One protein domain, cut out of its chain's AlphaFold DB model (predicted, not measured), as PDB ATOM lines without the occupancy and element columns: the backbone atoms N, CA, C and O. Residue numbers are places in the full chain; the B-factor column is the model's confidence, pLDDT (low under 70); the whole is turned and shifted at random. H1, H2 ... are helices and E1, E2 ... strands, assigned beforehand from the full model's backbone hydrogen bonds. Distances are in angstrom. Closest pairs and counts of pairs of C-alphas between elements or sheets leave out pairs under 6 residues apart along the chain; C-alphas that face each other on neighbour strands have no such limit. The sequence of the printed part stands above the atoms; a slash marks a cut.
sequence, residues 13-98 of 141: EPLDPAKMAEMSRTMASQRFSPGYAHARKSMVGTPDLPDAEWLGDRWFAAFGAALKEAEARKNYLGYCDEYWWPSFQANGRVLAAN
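AT A GLANCE: This is residues 13 to 98 of the 141 residues of an uncharacterized protein of Candidatus Aminicenantes bacterium (UniProt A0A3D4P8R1). Two helices, H1 and H2, lie side by side and pack on a narrow ribbon of two parallel strands, E1 and E2; H2 packs on both strands, H1 mainly on E1. At one end of this body the short helix H3 sticks out, with residues 93 to 98 standing free, and a long stretch without a named element, residues 40 to 56, leads from E1 to H2. The printed part has 86 residues with three named helices and two named strands, in the order H1, E1, H2, E2, H3. The sheet has the order E1, E2 and is parallel, and the class is mixed, helices and strands. The whole is compact, with a radius of gyration of the C-alphas of 13.6 A, and spans 41 by 28 by 21 A.

IN THESE COORDINATES: The printed part begins at Glu 13, and H1, residues 17 to 29, follows, 18.1 A from first to last C-alpha; C-alpha 17 is at (129.312, 151.523, 150.143). E1, residues 33 to 39, measures 17.3 A. H2, residues 57 to 71, is the longest helix by residues and measures 20.6 A; its C-alpha 57 is at (135.358, 144.301, 155.505). E2, residues 77 to 83, measures 16.8 A. H3, residues 93 to 97, measures 6.2 A and ends with C-alpha 97 at (132.927, 126.878, 166.494).

HOW THE PARTS SIT: E1 and E2 are parallel neighbours, with 14 degrees between their directions. The C-alphas of Ala 37 and Tyr 79 face each other at 5.0 A. N 37 and O 78 are within hydrogen-bond range at 2.8 A, as are N 78 and O 35 at 2.9 A. E1, H2 and E2 form a strand-helix-strand unit, two parallel neighbour strands with a helix between them along the chain, and its crossover is right-handed. The closest C-alphas of H2 and E2 are those of Leu 67 and Leu 77, 6.1 A apart; those of H2 and E1 are Ala 70 and Pro 34, 7.1 A apart. The closest C-alphas of H1 and E1 are those of Ser 24 and Pro 34, 5.6 A apart. H1 and H2 touch, with the C-alphas of Pro 17 and Ala 62 closest at 3.8 A. They run the same way at a shallow tilt of 23 degrees. H1 is apart from E2, and H3 is apart from H1, E1 and H2. In H1 and H3 every O i to N i+4 pair is within hydrogen-bond range; in H2, 10 of 11 are.

THE WHOLE: The C-alphas of Gln 30 and Asn 98 are the two farthest apart, at 43.5 A. The printed part has no cut. The link from E1 to H2, 17 residues, is long; those from H1 to E1 and from H2 to E2 are tight, and that from E2 to H3 is short. The mean pLDDT of the printed part is 93.0, and residues 86 and 88 are under 70.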
ATOM      1  N   GLU A  13     121.821 142.007 148.469       95.31
ATOM      2  CA  GLU A  13     122.653 141.986 147.269       95.31
ATOM      3  C   GLU A  13     124.124 142.278 147.643       95.31
ATOM      4  O   GLU A  13     124.391 142.723 148.768       95.31
ATOM      5  N   PRO A  14     125.094 142.071 146.730       96.75
ATOM      6  CA  PRO A  14     126.488 142.448 146.960       96.75
ATOM      7  C   PRO A  14     126.651 143.919 147.367       96.75
ATOM      8  O   PRO A  14     126.097 144.824 146.741       96.75
ATOM      9  N   LEU A  15     127.444 144.168 148.407       97.69
ATOM     10  CA  LEU A  15     127.501 145.468 149.064       97.69
ATOM     11  C   LEU A  15     128.308 146.491 148.274       97.69
ATOM     12  O   LEU A  15     129.495 146.307 147.979       97.69
ATOM     13  N   ASP A  16     127.684 147.640 148.050       98.12
ATOM     14  CA  ASP A  16     128.324 148.845 147.540       98.12
ATOM     15  C   ASP A  16     128.204 149.981 148.574       98.12
ATOM     16  O   ASP A  16     127.101 150.487 148.813       98.12
ATOM     17  N   PRO A  17     129.321 150.423 149.186       98.62
ATOM     18  CA  PRO A  17     129.312 151.523 150.143       98.62
ATOM     19  C   PRO A  17     128.722 152.831 149.609       98.62
ATOM     20  O   PRO A  17     128.065 153.546 150.367       98.62
ATOM     21  N   ALA A  18     128.918 153.146 148.326       98.62
ATOM     22  CA  ALA A  18     128.374 154.366 147.736       98.62
ATOM     23  C   ALA A  18     126.844 154.296 147.661       98.62
ATOM     24  O   ALA A  18     126.155 155.233 148.073       98.62
ATOM     25  N   LYS A  19     126.309 153.147 147.227       98.25
ATOM     26  CA  LYS A  19     124.868 152.876 147.220       98.25
ATOM     27  C   LYS A  19     124.270 152.958 148.626       98.25
ATOM     28  O   LYS A  19     123.255 153.625 148.815       98.25
ATOM     29  N   MET A  20     124.905 152.334 149.622       98.25
ATOM     30  CA  MET A  20     124.395 152.340 151.000       98.25
ATOM     31  C   MET A  20     124.393 153.751 151.612       98.25
ATOM     32  O   MET A  20     123.431 154.133 152.285       98.25
ATOM     33  N   ALA A  21     125.421 154.560 151.335       98.62
ATOM     34  CA  ALA A  21     125.440 155.969 151.719       98.62
ATOM     35  C   ALA A  21     124.275 156.741 151.087       98.62
ATOM     36  O   ALA A  21     123.542 157.442 151.788       98.62
ATOM     37  N   GLU A  22     124.053 156.576 149.783       98.62
ATOM     38  CA  GLU A  22     122.998 157.292 149.068       98.62
ATOM     39  C   GLU A  22     121.592 156.921 149.545       98.62
ATOM     40  O   GLU A  22     120.746 157.796 149.755       98.62
ATOM     41  N   MET A  23     121.344 155.637 149.801       98.19
ATOM     42  CA  MET A  23     120.070 155.177 150.352       98.19
ATOM     43  C   MET A  23     119.832 155.723 151.764       98.19
ATOM     44  O   MET A  23     118.745 156.233 152.047       98.19
ATOM     45  N   SER A  24     120.850 155.698 152.633       98.25
ATOM     46  CA  SER A  24     120.782 156.295 153.975       98.25
ATOM     47  C   SER A  24     120.469 157.794 153.911       98.25
ATOM     48  O   SER A  24     119.540 158.277 154.569       98.25
ATOM     49  N   ARG A  25     121.176 158.524 153.039       98.06
ATOM     50  CA  ARG A  25     120.959 159.951 152.774       98.06
ATOM     51  C   ARG A  25     119.531 160.228 152.315       98.06
ATOM     52  O   ARG A  25     118.901 161.164 152.814       98.06
ATOM     53  N   THR A  26     119.024 159.418 151.390       97.81
ATOM     54  CA  THR A  26     117.679 159.544 150.819       97.81
ATOM     55  C   THR A  26     116.612 159.330 151.887       97.81
ATOM     56  O   THR A  26     115.774 160.210 152.091       97.81
ATOM     57  N   MET A  27     116.687 158.224 152.636       97.00
ATOM     58  CA  MET A  27     115.756 157.933 153.734       97.00
ATOM     59  C   MET A  27     115.751 159.058 154.775       97.00
ATOM     60  O   MET A  27     114.695 159.593 155.117       97.00
ATOM     61  N   ALA A  28     116.934 159.483 155.226       95.56
ATOM     62  CA  ALA A  28     117.061 160.538 156.223       95.56
ATOM     63  C   ALA A  28     116.523 161.894 155.731       95.56
ATOM     64  O   ALA A  28     115.875 162.612 156.494       95.56
ATOM     65  N   SER A  29     116.727 162.232 154.455       95.44
ATOM     66  CA  SER A  29     116.201 163.468 153.851       95.44
ATOM     67  C   SER A  29     114.671 163.460 153.738       95.44
ATOM     68  O   SER A  29     114.039 164.511 153.806       95.44
ATOM     69  N   GLN A  30     114.066 162.275 153.656       95.56
ATOM     70  CA  GLN A  30     112.615 162.068 153.695       95.56
ATOM     71  C   GLN A  30     112.058 161.931 155.122       95.56
ATOM     72  O   GLN A  30     110.895 161.584 155.303       95.56
ATOM     73  N   ARG A  31     112.864 162.244 156.148       93.94
ATOM     74  CA  ARG A  31     112.507 162.151 157.575       93.94
ATOM     75  C   ARG A  31     112.244 160.724 158.070       93.94
ATOM     76  O   ARG A  31     111.660 160.556 159.139       93.94
ATOM     77  N   PHE A  32     112.730 159.715 157.354       95.75
ATOM     78  CA  PHE A  32     112.803 158.344 157.849       95.75
ATOM     79  C   PHE A  32     114.124 158.099 158.569       95.75
ATOM     80  O   PHE A  32     115.146 158.709 158.257       95.75
ATOM     81  N   SER A  33     114.116 157.198 159.543       94.88
ATOM     82  CA  SER A  33     115.345 156.654 160.105       94.88
ATOM     83  C   SER A  33     115.779 155.442 159.288       94.88
ATOM     84  O   SER A  33     114.981 154.509 159.193       94.88
ATOM     85  N   PRO A  34     117.005 155.411 158.717       93.75
ATOM     86  CA  PRO A  34     117.543 154.215 158.063       93.75
ATOM     87  C   PRO A  34     117.411 152.975 158.945       93.75
ATOM     88  O   PRO A  34     117.121 151.891 158.453       93.75
ATOM     89  N   GLY A  35     117.540 153.177 160.257       91.56
ATOM     90  CA  GLY A  35     116.943 152.321 161.254       91.56
ATOM     91  C   GLY A  35     117.734 151.045 161.480       91.56
ATOM     92  O   GLY A  35     118.585 150.987 162.367       91.56
ATOM     93  N   TYR A  36     117.444 150.015 160.695       94.00
ATOM     94  CA  TYR A  36     117.995 148.684 160.892       94.00
ATOM     95  C   TYR A  36     118.398 148.044 159.564       94.00
ATOM     96  O   TYR A  36     117.539 147.652 158.777       94.00
ATOM     97  N   ALA A  37     119.704 147.904 159.337       95.62
ATOM     98  CA  ALA A  37     120.249 147.130 158.230       95.62
ATOM     99  C   ALA A  37     120.139 145.629 158.540       95.62
ATOM    100  O   ALA A  37     120.687 145.137 159.529       95.62
ATOM    101  N   HIS A  38     119.430 144.897 157.686       93.88
ATOM    102  CA  HIS A  38     119.194 143.468 157.821       93.88
ATOM    103  C   HIS A  38     119.839 142.702 156.667       93.88
ATOM    104  O   HIS A  38     119.342 142.733 155.538       93.88
ATOM    105  N   ALA A  39     120.926 141.993 156.971       93.88
ATOM    106  CA  ALA A  39     121.586 141.093 156.036       93.88
ATOM    107  C   ALA A  39     120.686 139.903 155.712       93.88
ATOM    108  O   ALA A  39     120.202 139.215 156.618       93.88
ATOM    109  N   ARG A  40     120.458 139.649 154.427       91.12
ATOM    110  CA  ARG A  40     119.569 138.570 154.003       91.12
ATOM    111  C   ARG A  40     119.930 138.075 152.593       91.12
ATOM    112  O   ARG A  40     120.679 138.726 151.881       91.12
ATOM    113  N   LYS A  41     119.367 136.944 152.172       90.50
ATOM    114  CA  LYS A  41     119.373 136.492 150.775       90.50
ATOM    115  C   LYS A  41     118.350 137.265 149.941       90.50
ATOM    116  O   LYS A  41     117.325 137.717 150.468       90.50
ATOM    117  N   SER A  42     118.586 137.370 148.644       89.25
ATOM    118  CA  SER A  42     117.596 137.887 147.714       89.25
ATOM    119  C   SER A  42     116.362 136.985 147.714       89.25
ATOM    120  O   SER A  42     116.438 135.756 147.749       89.25
ATOM    121  N   MET A  43     115.184 137.603 147.678       86.50
ATOM    122  CA  MET A  43     113.906 136.901 147.508       86.50
ATOM    123  C   MET A  43     113.360 136.976 146.080       86.50
ATOM    124  O   MET A  43     112.280 136.452 145.816       86.50
ATOM    125  N   VAL A  44     114.065 137.655 145.173       86.81
ATOM    126  CA  VAL A  44     113.534 138.055 143.859       86.81
ATOM    127  C   VAL A  44     114.421 137.619 142.690       86.81
ATOM    128  O   VAL A  44     114.249 138.095 141.572       86.81
ATOM    129  N   GLY A  45     115.357 136.696 142.927       84.50
ATOM    130  CA  GLY A  45     116.215 136.131 141.879       84.50
ATOM    131  C   GLY A  45     117.371 137.036 141.444       84.50
ATOM    132  O   GLY A  45     117.991 136.774 140.415       84.50
ATOM    133  N   THR A  46     117.671 138.087 142.209       89.06
ATOM    134  CA  THR A  46     118.937 138.825 142.091       89.06
ATOM    135  C   THR A  46     120.049 138.086 142.842       89.06
ATOM    136  O   THR A  46     119.747 137.224 143.669       89.06
ATOM    137  N   PRO A  47     121.334 138.375 142.564       93.00
ATOM    138  CA  PRO A  47     122.424 137.814 143.353       93.00
ATOM    139  C   PRO A  47     122.238 138.117 144.843       93.00
ATOM    140  O   PRO A  47     121.985 139.266 145.203       93.00
ATOM    141  N   ASP A  48     122.389 137.094 145.682       94.56
ATOM    142  CA  ASP A  48     122.357 137.232 147.138       94.56
ATOM    143  C   ASP A  48     123.530 138.091 147.635       94.56
ATOM    144  O   ASP A  48     124.601 138.125 147.021       94.56
ATOM    145  N   LEU A  49     123.362 138.712 148.805       94.75
ATOM    146  CA  LEU A  49     124.478 139.223 149.600       94.75
ATOM    147  C   LEU A  49     125.490 138.085 149.854       94.75
ATOM    148  O   LEU A  49     125.130 137.117 150.517       94.75
ATOM    149  N   PRO A  50     126.750 138.152 149.398       94.69
ATOM    150  CA  PRO A  50     127.684 137.053 149.621       94.69
ATOM    151  C   PRO A  50     127.989 136.840 151.114       94.69
ATOM    152  O   PRO A  50     128.265 137.795 151.840       94.69
ATOM    153  N   ASP A  51     128.030 135.580 151.566       92.25
ATOM    154  CA  ASP A  51     128.309 135.215 152.971       92.25
ATOM    155  C   ASP A  51     129.618 135.820 153.511       92.25
ATOM    156  O   ASP A  51     129.720 136.139 154.697       92.25
ATOM    157  N   ALA A  52     130.626 135.962 152.645       94.25
ATOM    158  CA  ALA A  52     131.923 136.541 152.987       94.25
ATOM    159  C   ALA A  52     131.871 138.063 153.190       94.25
ATOM    160  O   ALA A  52     132.732 138.622 153.866       94.25
ATOM    161  N   GLU A  53     130.884 138.746 152.604       96.00
ATOM    162  CA  GLU A  53     130.727 140.188 152.778       96.00
ATOM    163  C   GLU A  53     130.069 140.511 154.113       96.00
ATOM    164  O   GLU A  53     130.457 141.486 154.751       96.00
ATOM    165  N   TRP A  54     129.134 139.680 154.573       94.38
ATOM    166  CA  TRP A  54     128.460 139.871 155.851       94.38
ATOM    167  C   TRP A  54     129.392 139.694 157.060       94.38
ATOM    168  O   TRP A  54     130.058 138.666 157.229       94.38
ATOM    169  N   LEU A  55     129.417 140.729 157.911       93.94
ATOM    170  CA  LEU A  55     130.393 140.930 158.993       93.94
ATOM    171  C   LEU A  55     131.865 140.849 158.538       93.94
ATOM    172  O   LEU A  55     132.751 140.659 159.368       93.94
ATOM    173  N   GLY A  56     132.130 140.992 157.238       94.88
ATOM    174  CA  GLY A  56     133.466 141.181 156.679       94.88
ATOM    175  C   GLY A  56     133.764 142.657 156.408       94.88
ATOM    176  O   GLY A  56     132.960 143.546 156.703       94.88
ATOM    177  N   ASP A  57     134.904 142.930 155.775       98.19
ATOM    178  CA  ASP A  57     135.358 144.301 155.505       98.19
ATOM    179  C   ASP A  57     134.359 145.106 154.662       98.19
ATOM    180  O   ASP A  57     134.132 146.288 154.924       98.19
ATOM    181  N   ARG A  58     133.701 144.467 153.681       98.00
ATOM    182  CA  ARG A  58     132.681 145.136 152.853       98.00
ATOM    183  C   ARG A  58     131.441 145.522 153.652       98.00
ATOM    184  O   ARG A  58     130.920 146.611 153.420       98.00
ATOM    185  N   TRP A  59     131.006 144.699 154.611       97.50
ATOM    186  CA  TRP A  59     129.920 145.064 155.526       97.50
ATOM    187  C   TRP A  59     130.262 146.316 156.315       97.50
ATOM    188  O   TRP A  59     129.497 147.276 156.294       97.50
ATOM    189  N   PHE A  60     131.433 146.352 156.950       98.25
ATOM    190  CA  PHE A  60     131.836 147.504 157.753       98.25
ATOM    191  C   PHE A  60     132.097 148.757 156.912       98.25
ATOM    192  O   PHE A  60     131.731 149.854 157.335       98.25
ATOM    193  N   ALA A  61     132.651 148.617 155.706       98.62
ATOM    194  CA  ALA A  61     132.813 149.735 154.779       98.62
ATOM    195  C   ALA A  61     131.456 150.323 154.360       98.62
ATOM    196  O   ALA A  61     131.259 151.539 154.414       98.62
ATOM    197  N   ALA A  62     130.504 149.466 153.986       98.56
ATOM    198  CA  ALA A  62     129.177 149.891 153.567       98.56
ATOM    199  C   ALA A  62     128.356 150.465 154.731       98.56
ATOM    200  O   ALA A  62     127.737 151.523 154.592       98.56
ATOM    201  N   PHE A  63     128.407 149.822 155.901       98.44
ATOM    202  CA  PHE A  63     127.736 150.289 157.113       98.44
ATOM    203  C   PHE A  63     128.308 151.624 157.576       98.44
ATOM    204  O   PHE A  63     127.551 152.551 157.843       98.44
ATOM    205  N   GLY A  64     129.635 151.767 157.591       98.44
ATOM    206  CA  GLY A  64     130.298 153.023 157.930       98.44
ATOM    207  C   GLY A  64     129.928 154.162 156.976       98.44
ATOM    208  O   GLY A  64     129.717 155.289 157.422       98.44
ATOM    209  N   ALA A  65     129.802 153.884 155.676       98.69
ATOM    210  CA  ALA A  65     129.363 154.877 154.696       98.69
ATOM    211  C   ALA A  65     127.904 155.318 154.932       98.69
ATOM    212  O   ALA A  65     127.618 156.514 154.961       98.69
ATOM    213  N   ALA A  66     126.992 154.373 155.183       98.56
ATOM    214  CA  ALA A  66     125.596 154.666 155.515       98.56
ATOM    215  C   ALA A  66     125.432 155.388 156.863       98.56
ATOM    216  O   ALA A  66     124.612 156.306 156.977       98.56
ATOM    217  N   LEU A  67     126.214 154.997 157.872       98.31
ATOM    218  CA  LEU A  67     126.174 155.565 159.218       98.31
ATOM    219  C   LEU A  67     126.590 157.035 159.208       98.31
ATOM    220  O   LEU A  67     125.877 157.853 159.777       98.31
ATOM    221  N   LYS A  68     127.662 157.394 158.488       98.50
ATOM    222  CA  LYS A  68     128.091 158.798 158.332       98.50
ATOM    223  C   LYS A  68     126.955 159.698 157.832       98.50
ATOM    224  O   LYS A  68     126.765 160.804 158.336       98.50
ATOM    225  N   GLU A  69     126.163 159.220 156.872       98.06
ATOM    226  CA  GLU A  69     125.022 159.971 156.331       98.06
ATOM    227  C   GLU A  69     123.849 160.089 157.307       98.06
ATOM    228  O   GLU A  69     123.171 161.125 157.336       98.06
ATOM    229  N   ALA A  70     123.620 159.045 158.109       96.44
ATOM    230  CA  ALA A  70     122.628 159.051 159.176       96.44
ATOM    231  C   ALA A  70     123.038 160.024 160.299       96.44
ATOM    232  O   ALA A  70     122.240 160.877 160.696       96.44
ATOM    233  N   GLU A  71     124.290 159.963 160.757       96.38
ATOM    234  CA  GLU A  71     124.856 160.817 161.809       96.38
ATOM    235  C   GLU A  71     124.826 162.298 161.429       96.38
ATOM    236  O   GLU A  71     124.355 163.124 162.216       96.38
ATOM    237  N   ALA A  72     125.221 162.638 160.195       96.62
ATOM    238  CA  ALA A  72     125.166 164.006 159.675       96.62
ATOM    239  C   ALA A  72     123.755 164.626 159.762       96.62
ATOM    240  O   ALA A  72     123.600 165.847 159.816       96.62
ATOM    241  N   ARG A  73     122.713 163.786 159.817       94.44
ATOM    242  CA  ARG A  73     121.297 164.175 159.924       94.44
ATOM    243  C   ARG A  73     120.699 163.886 161.303       94.44
ATOM    244  O   ARG A  73     119.481 163.948 161.472       94.44
ATOM    245  N   LYS A  74     121.538 163.609 162.311       94.19
ATOM    246  CA  LYS A  74     121.138 163.258 163.687       94.19
ATOM    247  C   LYS A  74     120.157 162.081 163.710       94.19
ATOM    248  O   LYS A  74     119.143 162.122 164.418       94.19
ATOM    249  N   ASN A  75     120.407 161.090 162.868       94.81
ATOM    250  CA  ASN A  75     119.579 159.910 162.682       94.81
ATOM    251  C   ASN A  75     120.268 158.665 163.256       94.81
ATOM    252  O   ASN A  75     121.406 158.743 163.712       94.81
ATOM    253  N   TYR A  76     119.570 157.534 163.245       94.06
ATOM    254  CA  TYR A  76     120.048 156.276 163.808       94.06
ATOM    255  C   TYR A  76     120.141 155.202 162.726       94.06
ATOM    256  O   TYR A  76     119.336 155.160 161.792       94.06
ATOM    257  N   LEU A  77     121.136 154.337 162.871       96.12
ATOM    258  CA  LEU A  77     121.318 153.144 162.063       96.12
ATOM    259  C   LEU A  77     121.951 152.070 162.949       96.12
ATOM    260  O   LEU A  77     122.939 152.329 163.635       96.12
ATOM    261  N   GLY A  78     121.379 150.875 162.929       95.00
ATOM    262  CA  GLY A  78     121.891 149.697 163.617       95.00
ATOM    263  C   GLY A  78     121.757 148.451 162.751       95.00
ATOM    264  O   GLY A  78     121.257 148.504 161.629       95.00
ATOM    265  N   TYR A  79     122.212 147.326 163.283       93.56
ATOM    266  CA  TYR A  79     122.050 145.996 162.706       93.56
ATOM    267  C   TYR A  79     122.112 144.958 163.832       93.56
ATOM    268  O   TYR A  79     122.515 145.279 164.951       93.56
ATOM    269  N   CYS A  80     121.717 143.721 163.540       87.81
ATOM    270  CA  CYS A  80     122.000 142.568 164.394       87.81
ATOM    271  C   CYS A  80     123.097 141.731 163.747       87.81
ATOM    272  O   CYS A  80     123.218 141.683 162.522       87.81
ATOM    273  N   ASP A  81     123.845 141.020 164.574       84.56
ATOM    274  CA  ASP A  81     124.827 140.004 164.203       84.56
ATOM    275  C   ASP A  81     124.203 138.732 163.595       84.56
ATOM    276  O   ASP A  81     124.750 137.642 163.744       84.56
ATOM    277  N   GLU A  82     123.101 138.859 162.848       86.50
ATOM    278  CA  GLU A  82     122.504 137.751 162.106       86.50
ATOM    279  C   GLU A  82     122.508 137.977 160.592       86.50
ATOM    280  O   GLU A  82     122.263 139.085 160.104       86.50
ATOM    281  N   TYR A  83     122.741 136.884 159.865       87.75
ATOM    282  CA  TYR A  83     122.485 136.761 158.439       87.75
ATOM    283  C   TYR A  83     121.229 135.914 158.235       87.75
ATOM    284  O   TYR A  83     121.206 134.743 158.610       87.75
ATOM    285  N   TRP A  84     120.202 136.467 157.588       85.88
ATOM    286  CA  TRP A  84     118.900 135.809 157.429       85.88
ATOM    287  C   TRP A  84     118.147 135.603 158.765       85.88
ATOM    288  O   TRP A  84     118.274 136.386 159.705       85.88
ATOM    289  N   TRP A  85     117.277 134.589 158.812       71.94
ATOM    290  CA  TRP A  85     116.552 134.102 159.990       71.94
ATOM    291  C   TRP A  85     116.879 132.610 160.208       71.94
ATOM    292  O   TRP A  85     117.019 131.885 159.216       71.94
ATOM    293  N   PRO A  86     116.902 132.096 161.458       65.94
ATOM    294  CA  PRO A  86     116.648 132.765 162.745       65.94
ATOM    295  C   PRO A  86     117.878 133.452 163.366       65.94
ATOM    296  O   PRO A  86     119.002 133.059 163.093       65.94
ATOM    297  N   SER A  87     117.626 134.442 164.232       70.06
ATOM    298  CA  SER A  87     118.633 135.236 164.961       70.06
ATOM    299  C   SER A  87     119.446 134.457 166.000       70.06
ATOM    300  O   SER A  87     118.987 133.434 166.516       70.06
ATOM    301  N   PHE A  88     120.601 135.031 166.366       68.75
ATOM    302  CA  PHE A  88     121.543 134.600 167.410       68.75
ATOM    303  C   PHE A  88     122.430 133.393 167.074       68.75
ATOM    304  O   PHE A  88     122.899 132.700 167.978       68.75
ATOM    305  N   GLN A  89     122.683 133.114 165.794       81.06
ATOM    306  CA  GLN A  89     123.614 132.050 165.389       81.06
ATOM    307  C   GLN A  89     124.778 132.548 164.538       81.06
ATOM    308  O   GLN A  89     125.702 131.774 164.267       81.06
ATOM    309  N   ALA A  90     124.752 133.821 164.145       88.44
ATOM    310  CA  ALA A  90     125.737 134.440 163.280       88.44
ATOM    311  C   ALA A  90     125.969 133.616 161.998       88.44
ATOM    312  O   ALA A  90     127.087 133.176 161.717       88.44
ATOM    313  N   ASN A  91     124.892 133.343 161.255       89.25
ATOM    314  CA  ASN A  91     124.870 132.414 160.122       89.25
ATOM    315  C   ASN A  91     125.420 131.015 160.475       89.25
ATOM    316  O   ASN A  91     126.179 130.406 159.722       89.25
ATOM    317  N   GLY A  92     125.127 130.530 161.684       88.25
ATOM    318  CA  GLY A  92     125.611 129.246 162.202       88.25
ATOM    319  C   GLY A  92     127.079 129.218 162.655       88.25
ATOM    320  O   GLY A  92     127.506 128.202 163.210       88.25
ATOM    321  N   ARG A  93     127.853 130.303 162.483       89.75
ATOM    322  CA  ARG A  93     129.287 130.352 162.841       89.75
ATOM    323  C   ARG A  93     129.519 130.086 164.331       89.75
ATOM    324  O   ARG A  93     130.475 129.394 164.675       89.75
ATOM    325  N   VAL A  94     128.630 130.574 165.204       89.25
ATOM    326  CA  VAL A  94     128.754 130.386 166.663       89.25
ATOM    327  C   VAL A  94     128.716 128.907 167.028       89.25
ATOM    328  O   VAL A  94     129.612 128.428 167.718       89.25
ATOM    329  N   LEU A  95     127.715 128.173 166.535       89.25
ATOM    330  CA  LEU A  95     127.529 126.754 166.855       89.25
ATOM    331  C   LEU A  95     128.521 125.847 166.122       89.25
ATOM    332  O   LEU A  95     128.836 124.770 166.621       89.25
ATOM    333  N   ALA A  96     129.017 126.271 164.958       90.81
ATOM    334  CA  ALA A  96     130.082 125.560 164.259       90.81
ATOM    335  C   ALA A  96     131.395 125.584 165.060       90.81
ATOM    336  O   ALA A  96     132.077 124.565 165.139       90.81
ATOM    337  N   ALA A  97     131.729 126.727 165.669       94.19
ATOM    338  CA  ALA A  97     132.927 126.878 166.494       94.19
ATOM    339  C   ALA A  97     132.742 126.376 167.939       94.19
ATOM    340  O   ALA A  97     133.706 125.917 168.543       94.19
ATOM    341  N   ASN A  98     131.521 126.450 168.476       94.06
ATOM    342  CA  ASN A  98     131.199 126.161 169.877       94.06
ATOM    343  C   ASN A  98     129.956 125.246 169.958       94.06
ATOM    344  O   ASN A  98     128.859 125.692 170.326       94.06
TER     345      ASN A  98